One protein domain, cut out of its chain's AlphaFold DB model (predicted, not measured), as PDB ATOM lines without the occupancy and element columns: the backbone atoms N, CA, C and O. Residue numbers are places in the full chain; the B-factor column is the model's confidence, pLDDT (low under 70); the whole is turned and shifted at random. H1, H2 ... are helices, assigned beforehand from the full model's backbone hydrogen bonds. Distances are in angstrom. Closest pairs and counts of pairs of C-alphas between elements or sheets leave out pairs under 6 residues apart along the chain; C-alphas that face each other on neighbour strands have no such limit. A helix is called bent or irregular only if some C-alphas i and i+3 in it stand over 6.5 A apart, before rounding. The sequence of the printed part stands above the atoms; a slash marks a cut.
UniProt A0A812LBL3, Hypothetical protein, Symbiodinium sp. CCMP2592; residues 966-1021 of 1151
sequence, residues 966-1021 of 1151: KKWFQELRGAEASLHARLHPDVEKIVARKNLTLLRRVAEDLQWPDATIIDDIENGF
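What this domain is: This is residues 966 to 1021 of the 1151 residues of the protein "Hypothetical protein" of Symbiodinium sp. CCMP2592 (UniProt A0A812LBL3). The longest helix, H1, makes one side of a flattened ring of four helices; H4 lies on the opposite side, with H3 and H2 between them towards the two ends. The ring is thinly joined, with few contacts where H4 meets H3 and H2. The printed part has 56 residues, with H1, H2, H3 and H4 in chain order, no named strand, and the class all helix. It is compact, with a radius of gyration of the C-alphas of 11.2 A and spans of 30 by 25 by 14 A.

Where its parts are: H1, residues 966 to 980, is 19.5 A long and begins at C-alpha 966 (-72.838, 10.312, -19.469); it is irregular, with C-alphas 971 and 974 7.3 A apart. H3, residues 996 to 1005, is 14.2 A long. H2 is residues 985 to 991, 10.0 A; H4 is residues 1013 to 1019, 9.9 A, ending at C-alpha 1019 (-97.912, 12.357, -12.157).

How they stand to each other: H1 touches H3 at a steep tilt of 49 degrees, opposite ways; their closest C-alphas, of Glu 976 and Thr 997, are 5.8 A apart. H3 and H4, a helical hairpin, only just touch, with 3 pairs of C-alphas within 8 A, the closest those of Arg 1000 and Ile 1014, 6.5 A. H2 and H4 only just touch, also with 3 pairs, the closest those of Val 987 and Glu 1018, 7.2 A. H1 and H2 are close but not clearly touching, with the C-alphas of His 980 and Glu 988 closest at 6.0 A. H1 and H4 are apart. Every O i to N i+4 pair is within hydrogen-bond range in H3 and H4, against 9 of 11 in H1 and 2 of 3 in H2.

The domain as a whole: The C-alphas farthest apart, of Pro 985 and Gln 1007, are 30.4 A apart. The printed part has no cut and no long link. The mean pLDDT of the printed part is 83.3; residues 1009 and 1011 are under 70.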
ATOM      1  N   LYS A 966     -72.804  11.483 -18.574       83.69
ATOM      2  CA  LYS A 966     -72.838  10.312 -19.469       83.69
ATOM      3  C   LYS A 966     -72.781   8.999 -18.693       83.69
ATOM      4  O   LYS A 966     -73.488   8.057 -19.048       83.69
ATOM      5  N   LYS A 967     -71.967   8.935 -17.637       90.12
ATOM      6  CA  LYS A 967     -71.904   7.782 -16.736       90.12
ATOM      7  C   LYS A 967     -73.247   7.566 -16.032       90.12
ATOM      8  O   LYS A 967     -73.790   6.469 -16.112       90.12
ATOM      9  N   TRP A 968     -73.834   8.615 -15.458       92.50
ATOM     10  CA  TRP A 968     -75.162   8.543 -14.836       92.50
ATOM     11  C   TRP A 968     -76.259   8.124 -15.804       92.50
ATOM     12  O   TRP A 968     -77.101   7.308 -15.452       92.50
ATOM     13  N   PHE A 969     -76.231   8.625 -17.038       88.81
ATOM     14  CA  PHE A 969     -77.174   8.207 -18.071       88.81
ATOM     15  C   PHE A 969     -77.119   6.691 -18.323       88.81
ATOM     16  O   PHE A 969     -78.160   6.053 -18.465       88.81
ATOM     17  N   GLN A 970     -75.920   6.094 -18.350       90.19
ATOM     18  CA  GLN A 970     -75.783   4.643 -18.504       90.19
ATOM     19  C   GLN A 970     -76.248   3.874 -17.263       90.19
ATOM     20  O   GLN A 970     -76.955   2.879 -17.406       90.19
ATOM     21  N   GLU A 971     -75.891   4.341 -16.066       92.62
ATOM     22  CA  GLU A 971     -76.277   3.723 -14.789       92.62
ATOM     23  C   GLU A 971     -77.799   3.737 -14.575       92.62
ATOM     24  O   GLU A 971     -78.379   2.746 -14.131       92.62
ATOM     25  N   LEU A 972     -78.459   4.839 -14.935       91.38
ATOM     26  CA  LEU A 972     -79.888   5.052 -14.698       91.38
ATOM     27  C   LEU A 972     -80.789   4.477 -15.796       91.38
ATOM     28  O   LEU A 972     -82.003   4.444 -15.631       91.38
ATOM     29  N   ARG A 973     -80.229   3.952 -16.891       88.44
ATOM     30  CA  ARG A 973     -80.995   3.468 -18.052       88.44
ATOM     31  C   ARG A 973     -82.056   2.417 -17.701       88.44
ATOM     32  O   ARG A 973     -83.149   2.435 -18.260       88.44
ATOM     33  N   GLY A 974     -81.742   1.503 -16.780       88.75
ATOM     34  CA  GLY A 974     -82.689   0.481 -16.316       88.75
ATOM     35  C   GLY A 974     -83.807   1.052 -15.436       88.75
ATOM     36  O   GLY A 974     -84.961   0.633 -15.546       88.75
ATOM     37  N   ALA A 975     -83.477   2.043 -14.602       87.69
ATOM     38  CA  ALA A 975     -84.451   2.758 -13.783       87.69
ATOM     39  C   ALA A 975     -85.378   3.621 -14.652       87.69
ATOM     40  O   ALA A 975     -86.582   3.626 -14.420       87.69
ATOM     41  N   GLU A 976     -84.840   4.264 -15.693       90.00
ATOM     42  CA  GLU A 976     -85.609   5.036 -16.672       90.00
ATOM     43  C   GLU A 976     -86.620   4.144 -17.405       90.00
ATOM     44  O   GLU A 976     -87.808   4.442 -17.409       90.00
ATOM     45  N   ALA A 977     -86.189   2.995 -17.939       87.44
ATOM     46  CA  ALA A 977     -87.100   2.063 -18.609       87.44
ATOM     47  C   ALA A 977     -88.222   1.568 -17.677       87.44
ATOM     48  O   ALA A 977     -89.375   1.444 -18.089       87.44
ATOM     49  N   SER A 978     -87.896   1.331 -16.402       88.56
ATOM     50  CA  SER A 978     -88.875   0.933 -15.384       88.56
ATOM     51  C   SER A 978     -89.829   2.070 -15.006       88.56
ATOM     52  O   SER A 978     -90.975   1.809 -14.654       88.56
ATOM     53  N   LEU A 979     -89.366   3.323 -15.047       87.06
ATOM     54  CA  LEU A 979     -90.193   4.500 -14.802       87.06
ATOM     55  C   LEU A 979     -91.193   4.692 -15.941       87.06
ATOM     56  O   LEU A 979     -92.387   4.703 -15.670       87.06
ATOM     57  N   HIS A 980     -90.725   4.735 -17.194       87.19
ATOM     58  CA  HIS A 980     -91.591   4.904 -18.370       87.19
ATOM     59  C   HIS A 980     -92.653   3.808 -18.470       87.19
ATOM     60  O   HIS A 980     -93.808   4.108 -18.735       87.19
ATOM     61  N   ALA A 981     -92.314   2.559 -18.134       87.06
ATOM     62  CA  ALA A 981     -93.281   1.459 -18.113       87.06
ATOM     63  C   ALA A 981     -94.397   1.604 -17.055       87.06
ATOM     64  O   ALA A 981     -95.420   0.930 -17.160       87.06
ATOM     65  N   ARG A 982     -94.201   2.431 -16.017       86.94
ATOM     66  CA  ARG A 982     -95.189   2.687 -14.951       86.94
ATOM     67  C   ARG A 982     -95.982   3.976 -15.154       86.94
ATOM     68  O   ARG A 982     -96.960   4.174 -14.438       86.94
ATOM     69  N   LEU A 983     -95.548   4.850 -16.060       84.75
ATOM     70  CA  LEU A 983     -96.243   6.104 -16.334       84.75
ATOM     71  C   LEU A 983     -97.606   5.837 -16.974       84.75
ATOM     72  O   LEU A 983     -97.811   4.838 -17.665       84.75
ATOM     73  N   HIS A 984     -98.545   6.758 -16.753       83.06
ATOM     74  CA  HIS A 984     -99.816   6.734 -17.467       83.06
ATOM     75  C   HIS A 984     -99.557   6.841 -18.984       83.06
ATOM     76  O   HIS A 984     -98.710   7.653 -19.363       83.06
ATOM     77  N   PRO A 985    -100.269   6.099 -19.857       81.06
ATOM     78  CA  PRO A 985    -100.013   6.102 -21.304       81.06
ATOM     79  C   PRO A 985     -99.968   7.501 -21.937       81.06
ATOM     80  O   PRO A 985     -99.133   7.770 -22.799       81.06
ATOM     81  N   ASP A 986    -100.820   8.416 -21.468       75.88
ATOM     82  CA  ASP A 986    -100.859   9.792 -21.976       75.88
ATOM     83  C   ASP A 986     -99.640  10.620 -21.540       75.88
ATOM     84  O   ASP A 986     -99.104  11.397 -22.331       75.88
ATOM     85  N   VAL A 987     -99.148  10.405 -20.315       80.44
ATOM     86  CA  VAL A 987     -97.936  11.059 -19.795       80.44
ATOM     87  C   VAL A 987     -96.694  10.475 -20.468       80.44
ATOM     88  O   VAL A 987     -95.845  11.230 -20.944       80.44
ATOM     89  N   GLU A 988     -96.615   9.144 -20.581       83.94
ATOM     90  CA  GLU A 988     -95.529   8.402 -21.237       83.94
ATOM     91  C   GLU A 988     -95.315   8.894 -22.671       83.94
ATOM     92  O   GLU A 988     -94.198   9.269 -23.032       83.94
ATOM     93  N   LYS A 989     -96.397   9.067 -23.438       80.94
ATOM     94  CA  LYS A 989     -96.354   9.596 -24.808       80.94
ATOM     95  C   LYS A 989     -95.692  10.977 -24.903       80.94
ATOM     96  O   LYS A 989     -95.008  11.264 -25.888       80.94
ATOM     97  N   ILE A 990     -95.880  11.838 -23.902       78.69
ATOM     98  CA  ILE A 990     -95.308  13.196 -23.856       78.69
ATOM     99  C   ILE A 990     -93.835  13.163 -23.435       78.69
ATOM    100  O   ILE A 990     -93.019  13.948 -23.937       78.69
ATOM    101  N   VAL A 991     -93.473  12.273 -22.506       82.12
ATOM    102  CA  VAL A 991     -92.126  12.221 -21.924       82.12
ATOM    103  C   VAL A 991     -91.211  11.172 -22.545       82.12
ATOM    104  O   VAL A 991     -90.032  11.192 -22.223       82.12
ATOM    105  N   ALA A 992     -91.671  10.349 -23.491       74.81
ATOM    106  CA  ALA A 992     -90.962   9.198 -24.078       74.81
ATOM    107  C   ALA A 992     -89.514   9.450 -24.558       74.81
ATOM    108  O   ALA A 992     -88.721   8.523 -24.691       74.81
ATOM    109  N   ARG A 993     -89.141  10.703 -24.853       76.12
ATOM    110  CA  ARG A 993     -87.778  11.087 -25.283       76.12
ATOM    111  C   ARG A 993     -86.942  11.768 -24.196       76.12
ATOM    112  O   ARG A 993     -85.832  12.218 -24.474       76.12
ATOM    113  N   LYS A 994     -87.481  11.905 -22.989       80.88
ATOM    114  CA  LYS A 994     -86.872  12.607 -21.857       80.88
ATOM    115  C   LYS A 994     -86.339  11.586 -20.855       80.88
ATOM    116  O   LYS A 994     -86.993  10.583 -20.604       80.88
ATOM    117  N   ASN A 995     -85.175  11.871 -20.272       85.75
ATOM    118  CA  ASN A 995     -84.585  11.045 -19.216       85.75
ATOM    119  C   ASN A 995     -84.900  11.665 -17.848       85.75
ATOM    120  O   ASN A 995     -84.130  12.494 -17.355       85.75
ATOM    121  N   LEU A 996     -86.046  11.319 -17.266       86.88
ATOM    122  CA  LEU A 996     -86.558  11.918 -16.030       86.88
ATOM    123  C   LEU A 996     -85.715  11.533 -14.809       86.88
ATOM    124  O   LEU A 996     -85.453  12.372 -13.951       86.88
ATOM    125  N   THR A 997     -85.202  10.302 -14.755       89.19
ATOM    126  CA  THR A 997     -84.326   9.850 -13.662       89.19
ATOM    127  C   THR A 997     -82.969  10.551 -13.695       89.19
ATOM    128  O   THR A 997     -82.444  10.935 -12.650       89.19
ATOM    129  N   LEU A 998     -82.420  10.787 -14.893       88.62
ATOM    130  CA  LEU A 998     -81.204  11.584 -15.060       88.62
ATOM    131  C   LEU A 998     -81.452  13.040 -14.666       88.62
ATOM    132  O   LEU A 998     -80.631  13.622 -13.964       88.62
ATOM    133  N   LEU A 999     -82.584  13.614 -15.088       85.69
ATOM    134  CA  LEU A 999     -82.970  14.978 -14.734       85.69
ATOM    135  C   LEU A 999     -83.074  15.147 -13.215       85.69
ATOM    136  O   LEU A 999     -82.503  16.089 -12.675       85.69
ATOM    137  N   ARG A1000     -83.712  14.195 -12.523       86.44
ATOM    138  CA  ARG A1000     -83.784  14.159 -11.058       86.44
ATOM    139  C   ARG A1000     -82.401  14.111 -10.425       86.44
ATOM    140  O   ARG A1000     -82.102  14.907  -9.541       86.44
ATOM    141  N   ARG A1001     -81.523  13.241 -10.926       86.88
ATOM    142  CA  ARG A1001     -80.165  13.110 -10.390       86.88
ATOM    143  C   ARG A1001     -79.321  14.370 -10.587       86.88
ATOM    144  O   ARG A1001     -78.526  14.716  -9.718       86.88
ATOM    145  N   VAL A1002     -79.491  15.049 -11.718       84.50
ATOM    146  CA  VAL A1002     -78.836  16.333 -11.996       84.50
ATOM    147  C   VAL A1002     -79.405  17.434 -11.101       84.50
ATOM    148  O   VAL A1002     -78.630  18.197 -10.535       84.50
ATOM    149  N   ALA A1003     -80.725  17.491 -10.917       80.44
ATOM    150  CA  ALA A1003     -81.370  18.453 -10.026       80.44
ATOM    151  C   ALA A1003     -80.884  18.302  -8.572       80.44
ATOM    152  O   ALA A1003     -80.548  19.296  -7.936       80.44
ATOM    153  N   GLU A1004     -80.758  17.069  -8.070       84.19
ATOM    154  CA  GLU A1004     -80.195  16.780  -6.743       84.19
ATOM    155  C   GLU A1004     -78.735  17.239  -6.606       84.19
ATOM    156  O   GLU A1004     -78.370  17.861  -5.609       84.19
ATOM    157  N   ASP A1005     -77.892  16.948  -7.602       83.12
ATOM    158  CA  ASP A1005     -76.468  17.316  -7.600       83.12
ATOM    159  C   ASP A1005     -76.254  18.831  -7.641       83.12
ATOM    160  O   ASP A1005     -75.342  19.348  -6.999       83.12
ATOM    161  N   LEU A1006     -77.119  19.536  -8.372       78.00
ATOM    162  CA  LEU A1006     -77.126  20.994  -8.455       78.00
ATOM    163  C   LEU A1006     -77.810  21.660  -7.256       78.00
ATOM    164  O   LEU A1006     -77.806  22.887  -7.184       78.00
ATOM    165  N   GLN A1007     -78.394  20.884  -6.332       75.31
ATOM    166  CA  GLN A1007     -79.232  21.390  -5.239       75.31
ATOM    167  C   GLN A1007     -80.342  22.317  -5.759       75.31
ATOM    168  O   GLN A1007     -80.596  23.389  -5.209       75.31
ATOM    169  N   TRP A1008     -80.975  21.912  -6.863       75.81
ATOM    170  CA  TRP A1008     -82.018  22.689  -7.510       75.81
ATOM    171  C   TRP A1008     -83.193  22.925  -6.540       75.81
ATOM    172  O   TRP A1008     -83.671  21.955  -5.943       75.81
ATOM    173  N   PRO A1009     -83.674  24.175  -6.374       68.06
ATOM    174  CA  PRO A1009     -84.680  24.511  -5.361       68.06
ATOM    175  C   PRO A1009     -86.005  23.746  -5.485       68.06
ATOM    176  O   PRO A1009     -86.629  23.454  -4.468       68.06
ATOM    177  N   ASP A1010     -86.404  23.384  -6.710       75.94
ATOM    178  CA  ASP A1010     -87.643  22.653  -6.997       75.94
ATOM    179  C   ASP A1010     -87.359  21.222  -7.463       75.94
ATOM    180  O   ASP A1010     -87.404  20.900  -8.651       75.94
ATOM    181  N   ALA A1011     -87.051  20.334  -6.524       69.44
ATOM    182  CA  ALA A1011     -86.907  18.914  -6.840       69.44
ATOM    183  C   ALA A1011     -88.258  18.228  -7.146       69.44
ATOM    184  O   ALA A1011     -88.269  17.134  -7.713       69.44
ATOM    185  N   THR A1012     -89.384  18.862  -6.791       76.00
ATOM    186  CA  THR A1012     -90.741  18.316  -6.955       76.00
ATOM    187  C   THR A1012     -91.265  18.403  -8.385       76.00
ATOM    188  O   THR A1012     -92.134  17.619  -8.750       76.00
ATOM    189  N   ILE A1013     -90.675  19.248  -9.237       80.38
ATOM    190  CA  ILE A1013     -91.063  19.371 -10.650       80.38
ATOM    191  C   ILE A1013     -91.017  18.045 -11.419       80.38
ATOM    192  O   ILE A1013     -91.811  17.825 -12.329       80.38
ATOM    193  N   ILE A1014     -90.092  17.140 -11.074       83.12
ATOM    194  CA  ILE A1014     -90.026  15.828 -11.729       83.12
ATOM    195  C   ILE A1014     -91.207  14.954 -11.286       83.12
ATOM    196  O   ILE A1014     -91.748  14.226 -12.110       83.12
ATOM    197  N   ASP A1015     -91.657  15.073 -10.033       83.81
ATOM    198  CA  ASP A1015     -92.849  14.371  -9.544       83.81
ATOM    199  C   ASP A1015     -94.109  14.873 -10.262       83.81
ATOM    200  O   ASP A1015     -94.967  14.070 -10.625       83.81
ATOM    201  N   ASP A1016     -94.205  16.176 -10.528       82.19
ATOM    202  CA  ASP A1016     -95.330  16.758 -11.269       82.19
ATOM    203  C   ASP A1016     -95.310  16.351 -12.754       82.19
ATOM    204  O   ASP A1016     -96.353  16.122 -13.360       82.19
ATOM    205  N   ILE A1017     -94.124  16.184 -13.352       83.62
ATOM    206  CA  ILE A1017     -93.988  15.644 -14.716       83.62
ATOM    207  C   ILE A1017     -94.363  14.153 -14.764       83.62
ATOM    208  O   ILE A1017     -94.946  13.712 -15.753       83.62
ATOM    209  N   GLU A1018     -94.029  13.378 -13.729       83.75
ATOM    210  CA  GLU A1018     -94.365  11.951 -13.631       83.75
ATOM    211  C   GLU A1018     -95.870  11.720 -13.400       83.75
ATOM    212  O   GLU A1018     -96.448  10.815 -14.002       83.75
ATOM    213  N   ASN A1019     -96.508  12.533 -12.552       81.44
ATOM    214  CA  ASN A1019     -97.912  12.357 -12.157       81.44
ATOM    215  C   ASN A1019     -98.903  13.199 -12.979       81.44
ATOM    216  O   ASN A1019    -100.104  12.927 -12.950       81.44
ATOM    217  N   GLY A1020     -98.414  14.192 -13.723       76.62
ATOM    218  CA  GLY A1020     -99.231  15.235 -14.332       76.62
ATOM    219  C   GLY A1020     -99.474  16.406 -13.373       76.62
ATOM    220  O   GLY A1020     -99.434  16.267 -12.152       76.62
ATOM    221  N   PHE A1021     -99.732  17.583 -13.941       77.56
ATOM    222  CA  PHE A1021     -99.961  18.802 -13.169       77.56
ATOM    223  C   PHE A1021    -101.424  18.897 -12.725       77.56
ATOM    224  O   PHE A1021    -102.338  18.853 -13.551       77.56
TER     225      PHE A1021